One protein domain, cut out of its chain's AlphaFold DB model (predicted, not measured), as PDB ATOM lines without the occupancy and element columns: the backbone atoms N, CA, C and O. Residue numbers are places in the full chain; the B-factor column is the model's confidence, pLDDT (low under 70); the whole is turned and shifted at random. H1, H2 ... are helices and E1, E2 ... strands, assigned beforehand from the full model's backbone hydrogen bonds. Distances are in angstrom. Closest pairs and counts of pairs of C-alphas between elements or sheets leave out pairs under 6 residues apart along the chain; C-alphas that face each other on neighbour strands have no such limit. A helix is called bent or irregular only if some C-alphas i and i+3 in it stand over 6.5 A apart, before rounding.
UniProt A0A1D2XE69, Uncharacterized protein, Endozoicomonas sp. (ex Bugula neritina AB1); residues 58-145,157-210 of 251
ATOM      1  N   SER A  58      -7.047 -32.913  28.914       74.19
ATOM      2  CA  SER A  58      -8.458 -32.514  28.979       74.19
ATOM      3  C   SER A  58      -9.323 -33.708  29.366       74.19
ATOM      4  O   SER A  58     -10.155 -33.624  30.271       74.19
ATOM      5  N   ARG A  59      -9.059 -34.851  28.728       76.38
ATOM      6  CA  ARG A  59      -9.746 -36.111  28.993       76.38
ATOM      7  C   ARG A  59      -9.419 -36.656  30.380       76.38
ATOM      8  O   ARG A  59     -10.333 -37.012  31.114       76.38
ATOM      9  N   LEU A  60      -8.147 -36.627  30.784       81.12
ATOM     10  CA  LEU A  60      -7.706 -37.003  32.130       81.12
ATOM     11  C   LEU A  60      -8.444 -36.197  33.206       81.12
ATOM     12  O   LEU A  60      -8.914 -36.739  34.210       81.12
ATOM     13  N   LYS A  61      -8.557 -34.882  32.982       80.56
ATOM     14  CA  LYS A  61      -9.198 -33.971  33.923       80.56
ATOM     15  C   LYS A  61     -10.695 -34.245  34.052       80.56
ATOM     16  O   LYS A  61     -11.213 -34.272  35.169       80.56
ATOM     17  N   ILE A  62     -11.377 -34.455  32.930       78.88
ATOM     18  CA  ILE A  62     -12.826 -34.683  32.896       78.88
ATOM     19  C   ILE A  62     -13.177 -36.082  33.417       78.88
ATOM     20  O   ILE A  62     -14.051 -36.202  34.267       78.88
ATOM     21  N   GLU A  63     -12.489 -37.126  32.956       75.25
ATOM     22  CA  GLU A  63     -12.862 -38.515  33.252       75.25
ATOM     23  C   GLU A  63     -12.368 -38.998  34.624       75.25
ATOM     24  O   GLU A  63     -13.049 -39.798  35.264       75.25
ATOM     25  N   TYR A  64     -11.218 -38.505  35.102       79.31
ATOM     26  CA  TYR A  64     -10.573 -39.040  36.308       79.31
ATOM     27  C   TYR A  64     -10.423 -37.990  37.407       79.31
ATOM     28  O   TYR A  64     -10.966 -38.153  38.498       79.31
ATOM     29  N   LEU A  65      -9.698 -36.898  37.144       80.69
ATOM     30  CA  LEU A  65      -9.278 -35.987  38.214       80.69
ATOM     31  C   LEU A  65     -10.443 -35.200  38.823       80.69
ATOM     32  O   LEU A  65     -10.521 -35.109  40.042       80.69
ATOM     33  N   SER A  66     -11.359 -34.660  38.015       79.56
ATOM     34  CA  SER A  66     -12.524 -33.921  38.532       79.56
ATOM     35  C   SER A  66     -13.468 -34.822  39.332       79.56
ATOM     36  O   SER A  66     -13.986 -34.423  40.376       79.56
ATOM     37  N   VAL A  67     -13.620 -36.067  38.880       74.88
ATOM     38  CA  VAL A  67     -14.421 -37.093  39.543       74.88
ATOM     39  C   VAL A  67     -13.789 -37.484  40.879       74.88
ATOM     40  O   VAL A  67     -14.494 -37.568  41.880       74.88
ATOM     41  N   LEU A  68     -12.471 -37.679  40.934       76.69
ATOM     42  CA  LEU A  68     -11.768 -38.003  42.178       76.69
ATOM     43  C   LEU A  68     -11.719 -36.819  43.145       76.69
ATOM     44  O   LEU A  68     -11.985 -37.011  44.323       76.69
ATOM     45  N   GLN A  69     -11.483 -35.599  42.663       79.25
ATOM     46  CA  GLN A  69     -11.444 -34.396  43.502       79.25
ATOM     47  C   GLN A  69     -12.748 -34.194  44.291       79.25
ATOM     48  O   GLN A  69     -12.729 -33.756  45.437       79.25
ATOM     49  N   GLN A  70     -13.890 -34.540  43.695       73.56
ATOM     50  CA  GLN A  70     -15.200 -34.437  44.342       73.56
ATOM     51  C   GLN A  70     -15.522 -35.616  45.275       73.56
ATOM     52  O   GLN A  70     -16.465 -35.535  46.063       73.56
ATOM     53  N   ARG A  71     -14.802 -36.738  45.154       73.94
ATOM     54  CA  ARG A  71     -15.154 -38.010  45.806       73.94
ATOM     55  C   ARG A  71     -14.164 -38.426  46.891       73.94
ATOM     56  O   ARG A  71     -14.610 -38.893  47.934       73.94
ATOM     57  N   ASP A  72     -12.867 -38.278  46.639       74.88
ATOM     58  CA  ASP A  72     -11.773 -38.652  47.534       74.88
ATOM     59  C   ASP A  72     -10.495 -37.865  47.179       74.88
ATOM     60  O   ASP A  72      -9.813 -38.131  46.184       74.88
ATOM     61  N   GLN A  73     -10.152 -36.905  48.040       80.56
ATOM     62  CA  GLN A  73      -8.974 -36.050  47.888       80.56
ATOM     63  C   GLN A  73      -7.655 -36.841  47.903       80.56
ATOM     64  O   GLN A  73      -6.724 -36.502  47.177       80.56
ATOM     65  N   ARG A  74      -7.567 -37.927  48.683       79.06
ATOM     66  CA  ARG A  74      -6.341 -38.734  48.777       79.06
ATOM     67  C   ARG A  74      -6.131 -39.559  47.512       79.06
ATOM     68  O   ARG A  74      -5.007 -39.684  47.031       79.06
ATOM     69  N   ALA A  75      -7.217 -40.100  46.966       78.00
ATOM     70  CA  ALA A  75      -7.208 -40.786  45.679       78.00
ATOM     71  C   ALA A  75      -6.824 -39.829  44.535       78.00
ATOM     72  O   ALA A  75      -6.031 -40.189  43.664       78.00
ATOM     73  N   TYR A  76      -7.334 -38.594  44.569       83.31
ATOM     74  CA  TYR A  76      -6.934 -37.534  43.642       83.31
ATOM     75  C   TYR A  76      -5.426 -37.244  43.712       83.31
ATOM     76  O   TYR A  76      -4.754 -37.281  42.683       83.31
ATOM     77  N   GLU A  77      -4.880 -37.016  44.910       83.44
ATOM     78  CA  GLU A  77      -3.449 -36.737  45.109       83.44
ATOM     79  C   GLU A  77      -2.563 -37.910  44.665       83.44
ATOM     80  O   GLU A  77      -1.519 -37.708  44.035       83.44
ATOM     81  N   PHE A  78      -2.997 -39.144  44.930       83.50
ATOM     82  CA  PHE A  78      -2.298 -40.341  44.474       83.50
ATOM     83  C   PHE A  78      -2.278 -40.445  42.944       83.50
ATOM     84  O   PHE A  78      -1.217 -40.669  42.363       83.50
ATOM     85  N   LEU A  79      -3.425 -40.252  42.276       84.50
ATOM     86  CA  LEU A  79      -3.468 -40.287  40.813       84.50
ATOM     87  C   LEU A  79      -2.609 -39.171  40.218       84.50
ATOM     88  O   LEU A  79      -1.836 -39.416  39.299       84.50
ATOM     89  N   TYR A  80      -2.734 -37.957  40.750       85.69
ATOM     90  CA  TYR A  80      -2.005 -36.795  40.263       85.69
ATOM     91  C   TYR A  80      -0.483 -36.994  40.371       85.69
ATOM     92  O   TYR A  80       0.229 -36.849  39.379       85.69
ATOM     93  N   SER A  81       0.010 -37.429  41.535       86.75
ATOM     94  CA  SER A  81       1.437 -37.722  41.738       86.75
ATOM     95  C   SER A  81       1.933 -38.895  40.887       86.75
ATOM     96  O   SER A  81       3.024 -38.826  40.319       86.75
ATOM     97  N   SER A  82       1.123 -39.947  40.728       86.62
ATOM     98  CA  SER A  82       1.447 -41.072  39.841       86.62
ATOM     99  C   SER A  82       1.576 -40.615  38.387       86.62
ATOM    100  O   SER A  82       2.491 -41.030  37.684       86.62
ATOM    101  N   MET A  83       0.701 -39.713  37.938       86.81
ATOM    102  CA  MET A  83       0.738 -39.153  36.586       86.81
ATOM    103  C   MET A  83       1.974 -38.284  36.344       86.81
ATOM    104  O   MET A  83       2.606 -38.406  35.294       86.81
ATOM    105  N   GLU A  84       2.351 -37.439  37.307       86.75
ATOM    106  CA  GLU A  84       3.596 -36.668  37.224       86.75
ATOM    107  C   GLU A  84       4.820 -37.591  37.142       86.75
ATOM    108  O   GLU A  84       5.676 -37.391  36.274       86.75
ATOM    109  N   ALA A  85       4.869 -38.644  37.965       87.56
ATOM    110  CA  ALA A  85       5.945 -39.633  37.932       87.56
ATOM    111  C   ALA A  85       6.022 -40.370  36.583       87.56
ATOM    112  O   ALA A  85       7.108 -40.503  36.019       87.56
ATOM    113  N   LEU A  86       4.880 -40.782  36.021       89.12
ATOM    114  CA  LEU A  86       4.814 -41.453  34.718       89.12
ATOM    115  C   LEU A  86       5.247 -40.540  33.565       89.12
ATOM    116  O   LEU A  86       5.969 -40.974  32.665       89.12
ATOM    117  N   HIS A  87       4.824 -39.274  33.574       89.38
ATOM    118  CA  HIS A  87       5.230 -38.297  32.562       89.38
ATOM    119  C   HIS A  87       6.725 -37.976  32.634       89.38
ATOM    120  O   HIS A  87       7.392 -37.941  31.592       89.38
ATOM    121  N   GLY A  88       7.252 -37.781  33.847       87.88
ATOM    122  CA  GLY A  88       8.685 -37.608  34.081       87.88
ATOM    123  C   GLY A  88       9.474 -38.822  33.598       87.88
ATOM    124  O   GLY A  88      10.335 -38.691  32.731       87.88
ATOM    125  N   GLY A  89       9.084 -40.020  34.041       88.19
ATOM    126  CA  GLY A  89       9.741 -41.272  33.668       88.19
ATOM    127  C   GLY A  89       9.722 -41.547  32.164       88.19
ATOM    128  O   GLY A  89      10.737 -41.956  31.603       88.19
ATOM    129  N   LEU A  90       8.609 -41.278  31.468       89.06
ATOM    130  CA  LEU A  90       8.562 -41.382  30.004       89.06
ATOM    131  C   LEU A  90       9.523 -40.404  29.327       89.06
ATOM    132  O   LEU A  90      10.178 -40.763  28.347       89.06
ATOM    133  N   THR A  91       9.603 -39.175  29.835       89.38
ATOM    134  CA  THR A  91      10.511 -38.154  29.304       89.38
ATOM    135  C   THR A  91      11.966 -38.583  29.472       89.38
ATOM    136  O   THR A  91      12.731 -38.517  28.508       89.38
ATOM    137  N   ASP A  92      12.329 -39.093  30.647       89.44
ATOM    138  CA  ASP A  92      13.671 -39.609  30.933       89.44
ATOM    139  C   ASP A  92      13.998 -40.823  30.055       89.44
ATOM    140  O   ASP A  92      15.064 -40.892  29.436       89.44
ATOM    141  N   LEU A  93      13.051 -41.754  29.912       90.25
ATOM    142  CA  LEU A  93      13.213 -42.918  29.047       90.25
ATOM    143  C   LEU A  93      13.400 -42.505  27.581       90.25
ATOM    144  O   LEU A  93      14.246 -43.061  26.888       90.25
ATOM    145  N   SER A  94      12.662 -41.503  27.106       89.38
ATOM    146  CA  SER A  94      12.833 -40.937  25.763       89.38
ATOM    147  C   SER A  94      14.212 -40.312  25.558       89.38
ATOM    148  O   SER A  94      14.826 -40.517  24.509       89.38
ATOM    149  N   GLN A  95      14.757 -39.629  26.566       90.38
ATOM    150  CA  GLN A  95      16.131 -39.132  26.508       90.38
ATOM    151  C   GLN A  95      17.144 -40.279  26.417       90.38
ATOM    152  O   GLN A  95      18.057 -40.216  25.593       90.38
ATOM    153  N   LEU A  96      16.967 -41.349  27.199       90.75
ATOM    154  CA  LEU A  96      17.813 -42.545  27.112       90.75
ATOM    155  C   LEU A  96      17.702 -43.220  25.742       90.75
ATOM    156  O   LEU A  96      18.712 -43.631  25.170       90.75
ATOM    157  N   VAL A  97      16.495 -43.280  25.174       91.06
ATOM    158  CA  VAL A  97      16.288 -43.812  23.823       91.06
ATOM    159  C   VAL A  97      17.032 -42.969  22.798       91.06
ATOM    160  O   VAL A  97      17.728 -43.516  21.946       91.06
ATOM    161  N   TYR A  98      16.945 -41.646  22.902       90.44
ATOM    162  CA  TYR A  98      17.682 -40.739  22.034       90.44
ATOM    163  C   TYR A  98      19.202 -40.919  22.164       90.44
ATOM    164  O   TYR A  98      19.900 -41.001  21.156       90.44
ATOM    165  N   GLN A  99      19.724 -41.076  23.385       90.81
ATOM    166  CA  GLN A  99      21.143 -41.372  23.605       90.81
ATOM    167  C   GLN A  99      21.573 -42.697  22.959       90.81
ATOM    168  O   GLN A  99      22.640 -42.759  22.349       90.81
ATOM    169  N   LEU A 100      20.751 -43.747  23.052       91.56
ATOM    170  CA  LEU A 100      21.019 -45.027  22.391       91.56
ATOM    171  C   LEU A 100      20.985 -44.908  20.863       91.56
ATOM    172  O   LEU A 100      21.823 -45.511  20.197       91.56
ATOM    173  N   LEU A 101      20.070 -44.110  20.305       90.00
ATOM    174  CA  LEU A 101      20.044 -43.823  18.868       90.00
ATOM    175  C   LEU A 101      21.319 -43.096  18.426       90.00
ATOM    176  O   LEU A 101      21.970 -43.547  17.491       90.00
ATOM    177  N   LEU A 102      21.748 -42.071  19.169       90.50
ATOM    178  CA  LEU A 102      23.017 -41.389  18.905       90.50
ATOM    179  C   LEU A 102      24.217 -42.339  18.977       90.50
ATOM    180  O   LEU A 102      25.139 -42.215  18.179       90.50
ATOM    181  N   ILE A 103      24.224 -43.288  19.916       90.88
ATOM    182  CA  ILE A 103      25.279 -44.307  20.006       90.88
ATOM    183  C   ILE A 103      25.248 -45.236  18.786       90.88
ATOM    184  O   ILE A 103      26.309 -45.574  18.264       90.88
ATOM    185  N   SER A 104      24.060 -45.635  18.323       90.00
ATOM    186  CA  SER A 104      23.904 -46.435  17.102       90.00
ATOM    187  C   SER A 104      24.468 -45.688  15.894       90.00
ATOM    188  O   SER A 104      25.321 -46.238  15.197       90.00
ATOM    189  N   ASP A 105      24.092 -44.421  15.717       89.75
ATOM    190  CA  ASP A 105      24.556 -43.586  14.606       89.75
ATOM    191  C   ASP A 105      26.072 -43.328  14.682       89.75
ATOM    192  O   ASP A 105      26.778 -43.495  13.690       89.75
ATOM    193  N   GLN A 106      26.605 -43.022  15.873       90.38
ATOM    194  CA  GLN A 106      28.052 -42.887  16.111       90.38
ATOM    195  C   GLN A 106      28.807 -44.172  15.758       90.38
ATOM    196  O   GLN A 106      29.892 -44.117  15.179       90.38
ATOM    197  N   SER A 107      28.218 -45.332  16.060       90.06
ATOM    198  CA  SER A 107      28.836 -46.624  15.775       90.06
ATOM    199  C   SER A 107      28.979 -46.925  14.282       90.06
ATOM    200  O   SER A 107      29.731 -47.824  13.912       90.06
ATOM    201  N   LEU A 108      28.272 -46.203  13.404       87.31
ATOM    202  CA  LEU A 108      28.429 -46.345  11.954       87.31
ATOM    203  C   LEU A 108      29.741 -45.733  11.457       87.31
ATOM    204  O   LEU A 108      30.296 -46.215  10.473       87.31
ATOM    205  N   THR A 109      30.236 -44.692  12.132       89.12
ATOM    206  CA  THR A 109      31.500 -44.030  11.787       89.12
ATOM    207  C   THR A 109      32.676 -44.564  12.596       89.12
ATOM    208  O   THR A 109      33.748 -44.777  12.034       89.12
ATOM    209  N   GLU A 110      32.491 -44.802  13.897       90.31
ATOM    210  CA  GLU A 110      33.568 -45.223  14.800       90.31
ATOM    211  C   GLU A 110      33.079 -46.268  15.817       90.31
ATOM    212  O   GLU A 110      32.029 -46.075  16.429       90.31
ATOM    213  N   PRO A 111      33.829 -47.361  16.070       89.06
ATOM    214  CA  PRO A 111      33.413 -48.381  17.030       89.06
ATOM    215  C   PRO A 111      33.268 -47.822  18.451       89.06
ATOM    216  O   PRO A 111      34.211 -47.271  19.023       89.06
ATOM    217  N   VAL A 112      32.112 -48.046  19.075       90.88
ATOM    218  CA  VAL A 112      31.823 -47.549  20.428       90.88
ATOM    219  C   VAL A 112      32.319 -48.539  21.476       90.88
ATOM    220  O   VAL A 112      32.066 -49.734  21.376       90.88
ATOM    221  N   ALA A 113      32.985 -48.058  22.527       88.69
ATOM    222  CA  ALA A 113      33.429 -48.920  23.620       88.69
ATOM    223  C   ALA A 113      32.258 -49.724  24.212       88.69
ATOM    224  O   ALA A 113      31.253 -49.146  24.642       88.69
ATOM    225  N   VAL A 114      32.414 -51.050  24.305       87.00
ATOM    226  CA  VAL A 114      31.357 -51.952  24.801       87.00
ATOM    227  C   VAL A 114      30.854 -51.556  26.194       87.00
ATOM    228  O   VAL A 114      29.665 -51.653  26.470       87.00
ATOM    229  N   GLN A 115      31.728 -51.024  27.056       85.12
ATOM    230  CA  GLN A 115      31.357 -50.551  28.395       85.12
ATOM    231  C   GLN A 115      30.395 -49.359  28.355       85.12
ATOM    232  O   GLN A 115      29.442 -49.316  29.131       85.12
ATOM    233  N   ARG A 116      30.611 -48.412  27.430       86.94
ATOM    234  CA  ARG A 116      29.723 -47.258  27.246       86.94
ATOM    235  C   ARG A 116      28.349 -47.720  26.770       86.94
ATOM    236  O   ARG A 116      27.348 -47.285  27.324       86.94
ATOM    237  N   PHE A 117      28.311 -48.634  25.801       89.50
ATOM    238  CA  PHE A 117      27.062 -49.231  25.328       89.50
ATOM    239  C   PHE A 117      26.314 -49.954  26.459       89.50
ATOM    240  O   PHE A 117      25.176 -49.604  26.756       89.50
ATOM    241  N   LEU A 118      26.970 -50.892  27.153       88.69
ATOM    242  CA  LEU A 118      26.354 -51.662  28.241       88.69
ATOM    243  C   LEU A 118      25.857 -50.776  29.389       88.69
ATOM    244  O   LEU A 118      24.803 -51.056  29.954       88.69
ATOM    245  N   GLY A 119      26.588 -49.708  29.724       86.88
ATOM    246  CA  GLY A 119      26.170 -48.750  30.746       86.88
ATOM    247  C   GLY A 119      24.847 -48.072  30.396       86.88
ATOM    248  O   GLY A 119      23.927 -48.071  31.210       86.88
ATOM    249  N   VAL A 120      24.719 -47.561  29.167       89.06
ATOM    250  CA  VAL A 120      23.488 -46.889  28.721       89.06
ATOM    251  C   VAL A 120      22.332 -47.882  28.584       89.06
ATOM    252  O   VAL A 120      21.224 -47.579  29.023       89.06
ATOM    253  N   VAL A 121      22.582 -49.085  28.053       90.12
ATOM    254  CA  VAL A 121      21.550 -50.131  27.945       90.12
ATOM    255  C   VAL A 121      21.033 -50.550  29.316       90.12
ATOM    256  O   VAL A 121      19.825 -50.641  29.501       90.12
ATOM    257  N   ARG A 122      21.916 -50.730  30.303       89.81
ATOM    258  CA  ARG A 122      21.504 -51.076  31.669       89.81
ATOM    259  C   ARG A 122      20.615 -49.997  32.284       89.81
ATOM    260  O   ARG A 122      19.594 -50.332  32.875       89.81
ATOM    261  N   THR A 123      20.989 -48.726  32.149       88.88
ATOM    262  CA  THR A 123      20.174 -47.610  32.652       88.88
ATOM    263  C   THR A 123      18.811 -47.569  31.960       88.88
ATOM    264  O   THR A 123      17.796 -47.372  32.622       88.88
ATOM    265  N   TYR A 124      18.776 -47.809  30.646       92.31
ATOM    266  CA  TYR A 124      17.536 -47.913  29.878       92.31
ATOM    267  C   TYR A 124      16.638 -49.061  30.359       92.31
ATOM    268  O   TYR A 124      15.463 -48.824  30.623       92.31
ATOM    269  N   GLU A 125      17.172 -50.277  30.510       90.81
ATOM    270  CA  GLU A 125      16.413 -51.441  30.993       90.81
ATOM    271  C   GLU A 125      15.847 -51.187  32.400       90.81
ATOM    272  O   GLU A 125      14.664 -51.413  32.639       90.81
ATOM    273  N   GLN A 126      16.658 -50.627  33.306       89.06
ATOM    274  CA  GLN A 126      16.229 -50.293  34.668       89.06
ATOM    275  C   GLN A 126      15.118 -49.235  34.697       89.06
ATOM    276  O   GLN A 126      14.132 -49.400  35.414       89.06
ATOM    277  N   ALA A 127      15.267 -48.156  33.922       89.75
ATOM    278  CA  ALA A 127      14.250 -47.113  33.823       89.75
ATOM    279  C   ALA A 127      12.952 -47.651  33.203       89.75
ATOM    280  O   ALA A 127      11.858 -47.306  33.648       89.75
ATOM    281  N   LEU A 128      13.071 -48.521  32.198       91.94
ATOM    282  CA  LEU A 128      11.932 -49.149  31.546       91.94
ATOM    283  C   LEU A 128      11.148 -50.051  32.504       91.94
ATOM    284  O   LEU A 128       9.920 -49.979  32.520       91.94
ATOM    285  N   ASP A 129      11.834 -50.895  33.274       91.50
ATOM    286  CA  ASP A 129      11.188 -51.815  34.213       91.50
ATOM    287  C   ASP A 129      10.502 -51.054  35.355       91.50
ATOM    288  O   ASP A 129       9.327 -51.295  35.628       91.50
ATOM    289  N   LEU A 130      11.167 -50.044  35.930       90.50
ATOM    290  CA  LEU A 130      10.566 -49.178  36.950       90.50
ATOM    291  C   LEU A 130       9.303 -48.479  36.430       90.50
ATOM    292  O   LEU A 130       8.293 -48.399  37.131       90.50
ATOM    293  N   LEU A 131       9.342 -47.991  35.191       91.31
ATOM    294  CA  LEU A 131       8.202 -47.315  34.586       91.31
ATOM    295  C   LEU A 131       7.059 -48.291  34.269       91.31
ATOM    296  O   LEU A 131       5.894 -47.944  34.457       91.31
ATOM    297  N   LYS A 132       7.359 -49.527  33.846       91.81
ATOM    298  CA  LYS A 132       6.345 -50.585  33.702       91.81
ATOM    299  C   LYS A 132       5.661 -50.878  35.033       91.81
ATOM    300  O   LYS A 132       4.435 -50.937  35.062       91.81
ATOM    301  N   ASP A 133       6.424 -51.013  36.115       89.12
ATOM    302  CA  ASP A 133       5.874 -51.272  37.449       89.12
ATOM    303  C   ASP A 133       4.933 -50.146  37.897       89.12
ATOM    304  O   ASP A 133       3.835 -50.412  38.386       89.12
ATOM    305  N   GLN A 134       5.302 -48.886  37.644       87.44
ATOM    306  CA  GLN A 134       4.436 -47.731  37.908       87.44
ATOM    307  C   GLN A 134       3.146 -47.758  37.074       87.44
ATOM    308  O   GLN A 134       2.068 -47.467  37.592       87.44
ATOM    309  N   VAL A 135       3.228 -48.148  35.798       89.12
ATOM    310  CA  VAL A 135       2.046 -48.296  34.933       89.12
ATOM    311  C   VAL A 135       1.138 -49.427  35.424       89.12
ATOM    312  O   VAL A 135      -0.083 -49.272  35.429       89.12
ATOM    313  N   TYR A 136       1.697 -50.549  35.887       86.31
ATOM    314  CA  TYR A 136       0.910 -51.633  36.483       86.31
ATOM    315  C   TYR A 136       0.297 -51.243  37.832       86.31
ATOM    316  O   TYR A 136      -0.828 -51.652  38.124       86.31
ATOM    317  N   ALA A 137       0.973 -50.406  38.620       81.94
ATOM    318  CA  ALA A 137       0.442 -49.887  39.877       81.94
ATOM    319  C   ALA A 137      -0.825 -49.030  39.687       81.94
ATOM    320  O   ALA A 137      -1.658 -48.993  40.591       81.94
ATOM    321  N   LEU A 138      -1.041 -48.426  38.506       77.06
ATOM    322  CA  LEU A 138      -2.306 -47.744  38.185       77.06
ATOM    323  C   LEU A 138      -3.519 -48.687  38.231       77.06
ATOM    324  O   LEU A 138      -4.613 -48.251  38.579       77.06
ATOM    325  N   ALA A 139      -3.342 -49.973  37.905       67.81
ATOM    326  CA  ALA A 139      -4.414 -50.969  38.003       67.81
ATOM    327  C   ALA A 139      -4.668 -51.432  39.448       67.81
ATOM    328  O   ALA A 139      -5.736 -51.959  39.746       67.81
ATOM    329  N   LEU A 140      -3.703 -51.214  40.344       67.44
ATOM    330  CA  LEU A 140      -3.788 -51.516  41.776       67.44
ATOM    331  C   LEU A 140      -4.206 -50.287  42.591       67.44
ATOM    332  O   LEU A 140      -3.891 -50.203  43.779       67.44
ATOM    333  N   PHE A 141      -4.875 -49.327  41.941       65.06
ATOM    334  CA  PHE A 141      -5.334 -48.088  42.554       65.06
ATOM    335  C   PHE A 141      -5.945 -48.378  43.930       65.06
ATOM    336  O   PHE A 141      -6.777 -49.286  44.022       65.06
ATOM    337  N   PRO A 142      -5.525 -47.667  44.998       59.38
ATOM    338  CA  PRO A 142      -5.894 -48.022  46.358       59.38
ATOM    339  C   PRO A 142      -7.412 -48.134  46.458       59.38
ATOM    340  O   PRO A 142      -8.137 -47.154  46.280       59.38
ATOM    341  N   THR A 143      -7.884 -49.358  46.696       54.19
ATOM    342  CA  THR A 143      -9.298 -49.653  46.896       54.19
ATOM    343  C   THR A 143      -9.814 -48.753  48.007       54.19
ATOM    344  O   THR A 143      -9.290 -48.772  49.125       54.19
ATOM    345  N   LEU A 144     -10.811 -47.936  47.664       52.59
ATOM    346  CA  LEU A 144     -11.534 -47.051  48.572       52.59
ATOM    347  C   LEU A 144     -11.927 -47.818  49.846       52.59
ATOM    348  O   LEU A 144     -12.259 -49.003  49.786       52.59
ATOM    349  N   LYS A 145     -11.888 -47.151  51.006       49.00
ATOM    350  CA  LYS A 145     -12.383 -47.739  52.262       49.00
ATOM    351  C   LYS A 145     -13.811 -48.261  52.062       49.00
ATOM    352  O   LYS A 145     -14.653 -47.530  51.548       49.00
ATOM    353  N   ASN A 157     -12.702 -46.719  35.639       76.31
ATOM    354  CA  ASN A 157     -11.901 -47.710  34.937       76.31
ATOM    355  C   ASN A 157     -10.545 -47.106  34.551       76.31
ATOM    356  O   ASN A 157     -10.483 -46.276  33.651       76.31
ATOM    357  N   PHE A 158      -9.467 -47.539  35.207       80.19
ATOM    358  CA  PHE A 158      -8.095 -47.106  34.908       80.19
ATOM    359  C   PHE A 158      -7.414 -47.923  33.799       80.19
ATOM    360  O   PHE A 158      -6.307 -47.579  33.380       80.19
ATOM    361  N   GLU A 159      -8.061 -48.976  33.289       83.94
ATOM    362  CA  GLU A 159      -7.480 -49.842  32.259       83.94
ATOM    363  C   GLU A 159      -7.115 -49.081  30.969       83.94
ATOM    364  O   GLU A 159      -5.985 -49.242  30.508       83.94
ATOM    365  N   PRO A 160      -7.947 -48.163  30.428       84.19
ATOM    366  CA  PRO A 160      -7.585 -47.397  29.232       84.19
ATOM    367  C   PRO A 160      -6.340 -46.520  29.426       84.19
ATOM    368  O   PRO A 160      -5.546 -46.337  28.502       84.19
ATOM    369  N   LEU A 161      -6.155 -45.977  30.635       83.50
ATOM    370  CA  LEU A 161      -4.992 -45.158  30.976       83.50
ATOM    371  C   LEU A 161      -3.723 -46.017  31.007       83.50
ATOM    372  O   LEU A 161      -2.717 -45.669  30.387       83.50
ATOM    373  N   LYS A 162      -3.790 -47.173  31.672       87.75
ATOM    374  CA  LYS A 162      -2.709 -48.164  31.704       87.75
ATOM    375  C   LYS A 162      -2.341 -48.640  30.296       87.75
ATOM    376  O   LYS A 162      -1.160 -48.634  29.942       87.75
ATOM    377  N   GLU A 163      -3.327 -49.015  29.484       89.81
ATOM    378  CA  GLU A 163      -3.110 -49.463  28.105       89.81
ATOM    379  C   GLU A 163      -2.413 -48.390  27.264       89.81
ATOM    380  O   GLU A 163      -1.462 -48.707  26.545       89.81
ATOM    381  N   HIS A 164      -2.819 -47.121  27.393       89.50
ATOM    382  CA  HIS A 164      -2.166 -46.009  26.695       89.50
ATOM    383  C   HIS A 164      -0.670 -45.931  27.023       89.50
ATOM    384  O   HIS A 164       0.159 -45.872  26.111       89.50
ATOM    385  N   TYR A 165      -0.296 -45.986  28.306       88.75
ATOM    386  CA  TYR A 165       1.115 -45.944  28.707       88.75
ATOM    387  C   TYR A 165       1.897 -47.177  28.251       88.75
ATOM    388  O   TYR A 165       3.004 -47.032  27.728       88.75
ATOM    389  N   LEU A 166       1.322 -48.379  28.368       91.12
ATOM    390  CA  LEU A 166       1.953 -49.605  27.863       91.12
ATOM    391  C   LEU A 166       2.193 -49.536  26.350       91.12
ATOM    392  O   LEU A 166       3.258 -49.934  25.873       91.12
ATOM    393  N   GLN A 167       1.248 -48.980  25.588       90.94
ATOM    394  CA  GLN A 167       1.427 -48.758  24.154       90.94
ATOM    395  C   GLN A 167       2.586 -47.795  23.865       90.94
ATOM    396  O   GLN A 167       3.386 -48.075  22.968       90.94
ATOM    397  N   GLN A 168       2.731 -46.697  24.621       88.38
ATOM    398  CA  GLN A 168       3.878 -45.791  24.453       88.38
ATOM    399  C   GLN A 168       5.207 -46.484  24.784       88.38
ATOM    400  O   GLN A 168       6.168 -46.366  24.020       88.38
ATOM    401  N   LEU A 169       5.259 -47.261  25.869       90.12
ATOM    402  CA  LEU A 169       6.448 -48.029  26.246       90.12
ATOM    403  C   LEU A 169       6.852 -49.033  25.164       90.12
ATOM    404  O   LEU A 169       8.028 -49.119  24.806       90.12
ATOM    405  N   ASN A 170       5.880 -49.751  24.601       90.06
ATOM    406  CA  ASN A 170       6.126 -50.703  23.521       90.06
ATOM    407  C   ASN A 170       6.649 -50.003  22.261       90.06
ATOM    408  O   ASN A 170       7.609 -50.478  21.656       90.06
ATOM    409  N   ARG A 171       6.097 -48.835  21.902       88.44
ATOM    410  CA  ARG A 171       6.601 -48.020  20.779       88.44
ATOM    411  C   ARG A 171       8.046 -47.566  20.976       88.44
ATOM    412  O   ARG A 171       8.767 -47.424  19.993       88.44
ATOM    413  N   LEU A 172       8.470 -47.296  22.211       87.12
ATOM    414  CA  LEU A 172       9.862 -46.938  22.500       87.12
ATOM    415  C   LEU A 172      10.792 -48.155  22.412       87.12
ATOM    416  O   LEU A 172      11.896 -48.027  21.891       87.12
ATOM    417  N   GLN A 173      10.349 -49.331  22.863       87.50
ATOM    418  CA  GLN A 173      11.139 -50.568  22.806       87.50
ATOM    419  C   GLN A 173      11.369 -51.069  21.375       87.50
ATOM    420  O   GLN A 173      12.481 -51.471  21.030       87.50
ATOM    421  N   THR A 174      10.345 -51.024  20.517       87.88
ATOM    422  CA  THR A 174      10.445 -51.566  19.150       87.88
ATOM    423  C   THR A 174      11.436 -50.806  18.267       87.88
ATOM    424  O   THR A 174      11.914 -51.355  17.277       87.88
ATOM    425  N   ARG A 175      11.829 -49.581  18.645       85.69
ATOM    426  CA  ARG A 175      12.796 -48.755  17.898       85.69
ATOM    427  C   ARG A 175      14.192 -49.363  17.788       85.69
ATOM    428  O   ARG A 175      14.959 -48.927  16.930       85.69
ATOM    429  N   PHE A 176      14.527 -50.331  18.636       86.38
ATOM    430  CA  PHE A 176      15.862 -50.921  18.667       86.38
ATOM    431  C   PHE A 176      15.974 -52.277  17.983       86.38
ATOM    432  O   PHE A 176      17.095 -52.724  17.788       86.38
ATOM    433  N   VAL A 177      14.864 -52.924  17.610       85.44
ATOM    434  CA  VAL A 177      14.865 -54.322  17.131       85.44
ATOM    435  C   VAL A 177      15.847 -54.531  15.974       85.44
ATOM    436  O   VAL A 177      16.661 -55.449  16.021       85.44
ATOM    437  N   ASP A 178      15.858 -53.611  15.010       86.25
ATOM    438  CA  ASP A 178      16.703 -53.709  13.813       86.25
ATOM    439  C   ASP A 178      17.959 -52.824  13.874       86.25
ATOM    440  O   ASP A 178      18.679 -52.663  12.882       86.25
ATOM    441  N   ARG A 179      18.238 -52.209  15.032       88.38
ATOM    442  CA  ARG A 179      19.359 -51.272  15.174       88.38
ATOM    443  C   ARG A 179      20.669 -52.011  15.355       88.38
ATOM    444  O   ARG A 179      20.756 -52.998  16.076       88.38
ATOM    445  N   ARG A 180      21.703 -51.501  14.697       90.38
ATOM    446  CA  ARG A 180      23.045 -52.076  14.710       90.38
ATOM    447  C   ARG A 180      23.973 -51.201  15.534       90.38
ATOM    448  O   ARG A 180      23.891 -49.974  15.475       90.38
ATOM    449  N   PHE A 181      24.860 -51.853  16.268       91.50
ATOM    450  CA  PHE A 181      25.872 -51.209  17.085       91.50
ATOM    451  C   PHE A 181      27.220 -51.870  16.810       91.50
ATOM    452  O   PHE A 181      27.407 -53.048  17.117       91.50
ATOM    453  N   HIS A 182      28.161 -51.124  16.237       92.00
ATOM    454  CA  HIS A 182      29.548 -51.575  16.132       92.00
ATOM    455  C   HIS A 182      30.280 -51.245  17.431       92.00
ATOM    456  O   HIS A 182      30.480 -50.079  17.778       92.00
ATOM    457  N   LEU A 183      30.662 -52.286  18.162       90.06
ATOM    458  CA  LEU A 183      31.235 -52.175  19.493       90.06
ATOM    459  C   LEU A 183      32.712 -52.554  19.476       90.06
ATOM    460  O   LEU A 183      33.082 -53.594  18.938       90.06
ATOM    461  N   SER A 184      33.559 -51.748  20.109       89.94
ATOM    462  CA  SER A 184      34.936 -52.127  20.414       89.94
ATOM    463  C   SER A 184      34.989 -52.888  21.738       89.94
ATOM    464  O   SER A 184      34.591 -52.394  22.801       89.94
ATOM    465  N   LEU A 185      35.472 -54.127  21.668       85.12
ATOM    466  CA  LEU A 185      35.738 -54.960  22.834       85.12
ATOM    467  C   LEU A 185      37.078 -54.562  23.477       85.12
ATOM    468  O   LEU A 185      37.967 -54.066  22.782       85.12
ATOM    469  N   PRO A 186      37.301 -54.848  24.775       76.56
ATOM    470  CA  PRO A 186      38.582 -54.572  25.432       76.56
ATOM    471  C   PRO A 186      39.769 -55.319  24.803       76.56
ATOM    472  O   PRO A 186      40.916 -54.912  24.959       76.56
ATOM    473  N   SER A 187      39.501 -56.403  24.069       75.12
ATOM    474  CA  SER A 187      40.491 -57.141  23.278       75.12
ATOM    475  C   SER A 187      40.955 -56.398  22.017       75.12
ATOM    476  O   SER A 187      41.910 -56.838  21.378       75.12
ATOM    477  N   GLY A 188      40.278 -55.309  21.638       74.12
ATOM    478  CA  GLY A 188      40.464 -54.593  20.374       74.12
ATOM    479  C   GLY A 188      39.654 -55.166  19.206       74.12
ATOM    480  O   GLY A 188      39.655 -54.576  18.129       74.12
ATOM    481  N   ALA A 189      38.949 -56.286  19.397       80.88
ATOM    482  CA  ALA A 189      38.052 -56.835  18.385       80.88
ATOM    483  C   ALA A 189      36.783 -55.981  18.246       80.88
ATOM    484  O   ALA A 189      36.289 -55.420  19.227       80.88
ATOM    485  N   ILE A 190      36.245 -55.916  17.029       86.31
ATOM    486  CA  ILE A 190      34.979 -55.238  16.742       86.31
ATOM    487  C   ILE A 190      33.860 -56.281  16.762       86.31
ATOM    488  O   ILE A 190      33.938 -57.295  16.070       86.31
ATOM    489  N   HIS A 191      32.827 -56.023  17.555       87.56
ATOM    490  CA  HIS A 191      31.628 -56.846  17.672       87.56
ATOM    491  C   HIS A 191      30.428 -56.099  17.101       87.56
ATOM    492  O   HIS A 191      30.201 -54.940  17.441       87.56
ATOM    493  N   LEU A 192      29.642 -56.762  16.256       89.31
ATOM    494  CA  LEU A 192      28.381 -56.221  15.762       89.31
ATOM    495  C   LEU A 192      27.242 -56.706  16.661       89.31
ATOM    496  O   LEU A 192      26.921 -57.892  16.683       89.31
ATOM    497  N   GLN A 193      26.615 -55.776  17.369       89.75
ATOM    498  CA  GLN A 193      25.451 -56.038  18.202       89.75
ATOM    499  C   GLN A 193      24.173 -55.599  17.478       89.75
ATOM    500  O   GLN A 193      24.099 -54.482  16.960       89.75
ATOM    501  N   LEU A 194      23.165 -56.474  17.458       89.75
ATOM    502  CA  LEU A 194      21.820 -56.168  16.968       89.75
ATOM    503  C   LEU A 194      20.894 -55.903  18.161       89.75
ATOM    504  O   LEU A 194      20.833 -56.699  19.101       89.75
ATOM    505  N   GLY A 195      20.201 -54.772  18.129       89.44
ATOM    506  CA  GLY A 195      19.338 -54.294  19.198       89.44
ATOM    507  C   GLY A 195      20.028 -54.172  20.551       89.44
ATOM    508  O   GLY A 195      21.239 -53.973  20.643       89.44
ATOM    509  N   LEU A 196      19.229 -54.257  21.614       87.00
ATOM    510  CA  LEU A 196      19.694 -54.079  22.992       87.00
ATOM    511  C   LEU A 196      19.913 -55.404  23.735       87.00
ATOM    512  O   LEU A 196      20.183 -55.376  24.929       87.00
ATOM    513  N   ASP A 197      19.804 -56.564  23.073       83.88
ATOM    514  CA  ASP A 197      19.975 -57.851  23.760       83.88
ATOM    515  C   ASP A 197      21.435 -58.067  24.187       83.88
ATOM    516  O   ASP A 197      22.301 -58.466  23.407       83.88
ATOM    517  N   THR A 198      21.702 -57.825  25.470       80.12
ATOM    518  CA  THR A 198      23.039 -57.938  26.059       80.12
ATOM    519  C   THR A 198      23.418 -59.358  26.472       80.12
ATOM    520  O   THR A 198      24.521 -59.551  26.987       80.12
ATOM    521  N   ARG A 199      22.576 -60.382  26.257       78.94
ATOM    522  CA  ARG A 199      22.857 -61.762  26.716       78.94
ATOM    523  C   ARG A 199      24.183 -62.306  26.191       78.94
ATOM    524  O   ARG A 199      24.946 -62.870  26.969       78.94
ATOM    525  N   ALA A 200      24.487 -62.069  24.916       67.81
ATOM    526  CA  ALA A 200      25.755 -62.472  24.301       67.81
ATOM    527  C   ALA A 200      26.974 -61.732  24.889       67.81
ATOM    528  O   ALA A 200      28.094 -62.231  24.829       67.81
ATOM    529  N   LEU A 201      26.754 -60.558  25.490       70.62
ATOM    530  CA  LEU A 201      27.785 -59.716  26.097       70.62
ATOM    531  C   LEU A 201      27.916 -59.936  27.616       70.62
ATOM    532  O   LEU A 201      28.948 -59.591  28.183       70.62
ATOM    533  N   ARG A 202      26.918 -60.537  28.288       61.41
ATOM    534  CA  ARG A 202      26.923 -60.794  29.748       61.41
ATOM    535  C   ARG A 202      28.021 -61.760  30.203       61.41
ATOM    536  O   ARG A 202      28.440 -61.680  31.354       61.41
ATOM    537  N   GLY A 203      28.489 -62.646  29.322       56.16
ATOM    538  CA  GLY A 203      29.610 -63.558  29.590       56.16
ATOM    539  C   GLY A 203      30.991 -62.907  29.452       56.16
ATOM    540  O   GLY A 203      31.991 -63.487  29.878       56.16
ATOM    541  N   LEU A 204      31.072 -61.695  28.888       60.38
ATOM    542  CA  LEU A 204      32.321 -60.946  28.800       60.38
ATOM    543  C   LEU A 204      32.619 -60.343  30.172       60.38
ATOM    544  O   LEU A 204      32.131 -59.267  30.519       60.38
ATOM    545  N   GLN A 205      33.428 -61.045  30.968       51.78
ATOM    546  CA  GLN A 205      33.986 -60.466  32.185       51.78
ATOM    547  C   GLN A 205      34.751 -59.192  31.815       51.78
ATOM    548  O   GLN A 205      35.734 -59.210  31.072       51.78
ATOM    549  N   LEU A 206      34.245 -58.064  32.308       50.50
ATOM    550  CA  LEU A 206      34.832 -56.748  32.131       50.50
ATOM    551  C   LEU A 206      36.085 -56.668  33.000       50.50
ATOM    552  O   LEU A 206      36.025 -56.270  34.161       50.50
ATOM    553  N   PHE A 207      37.221 -57.076  32.447       52.47
ATOM    554  CA  PHE A 207      38.499 -56.849  33.101       52.47
ATOM    555  C   PHE A 207      38.817 -55.350  33.067       52.47
ATOM    556  O   PHE A 207      38.725 -54.711  32.013       52.47
ATOM    557  N   SER A 208      39.179 -54.777  34.217       49.19
ATOM    558  CA  SER A 208      39.681 -53.400  34.268       49.19
ATOM    559  C   SER A 208      40.964 -53.269  33.435       49.19
ATOM    560  O   SER A 208      41.659 -54.256  33.182       49.19
ATOM    561  N   ALA A 209      41.319 -52.050  33.016       51.47
ATOM    562  CA  ALA A 209      42.570 -51.816  32.286       51.47
ATOM    563  C   ALA A 209      43.798 -52.338  33.065       51.47
ATOM    564  O   ALA A 209      44.730 -52.885  32.475       51.47
ATOM    565  N   GLU A 210      43.764 -52.254  34.398       53.38
ATOM    566  CA  GLU A 210      44.774 -52.833  35.289       53.38
ATOM    567  C   GLU A 210      44.778 -54.364  35.254       53.38
ATOM    568  O   GLU A 210      45.844 -54.968  35.150       53.38
TER     569      GLU A 210
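Overview. This is residues 58 to 145 and 157 to 210 of the 251 residues of an uncharacterized protein of Endozoicomonas sp. (ex Bugula neritina AB1) (UniProt A0A1D2XE69). Picture a long rod of three helices side by side, H2, H3 and H4, with H1 folded back along H2 at one end and the strand hairpin of E1 and E2 packed on H2 and H3 at the other. The printed part has 142 residues, with five named helices and two named strands in the order H1, H2, H3, H4, E1, E2, H5; the sheet, E1 - E2, is antiparallel, and the class is mostly helix. The whole is loose, with a radius of gyration of the C-alphas of 19.9 A and spans of 64 by 29 by 18 A.

Along the chain. Find C-alpha 180 at (23.045, -52.076, 14.710), where E1, residues 180 to 184, begins; E2 is residues 190 to 194. H2 runs 54.8 A from C-alpha 73 at (-8.974, -36.050, 47.888) to C-alpha 109. H3 is residues 114 to 140, 39.0 A, and H4 residues 159 to 176, 27.0 A. H1, residues 58 to 71, is irregular: C-alphas 63 and 66 are 7.0 A apart. H5 is residues 199 to 202.

Arrangement. In the hairpin E1 and E2, N 181 and O 193 are within hydrogen-bond range at 2.8 A. The closest C-alphas of E1 and H2 are those of His 182 and Ser 107, 5.0 A. H2, H3 and H4 form an up and down bundle, each running against the one before. H3 touches H2 at Tyr 124 and Leu 96, closest C-alphas 6.0 A, and H4 at Val 135 and Lys 162, 5.7 A. H1 touches H2 at Leu 68 and Tyr 76, closest C-alphas 5.1 A; H5 touches no helix. O i to N i+4 pairs within range are 7 of 10 in H1, 32 of 33 in H2, 21 of 23 in H3 and 12 of 14 in H4; H5 is too short.

Size, cuts and confidence. C-alphas 70 and 188, the farthest apart, are 63.9 A apart. Residues 146 to 156 are not printed, a gap of 17.3 A between C-alphas 145 and 157; the links printed whole are tight. pLDDT is under 70 at residues 139 to 145, 200 and 202 to 210.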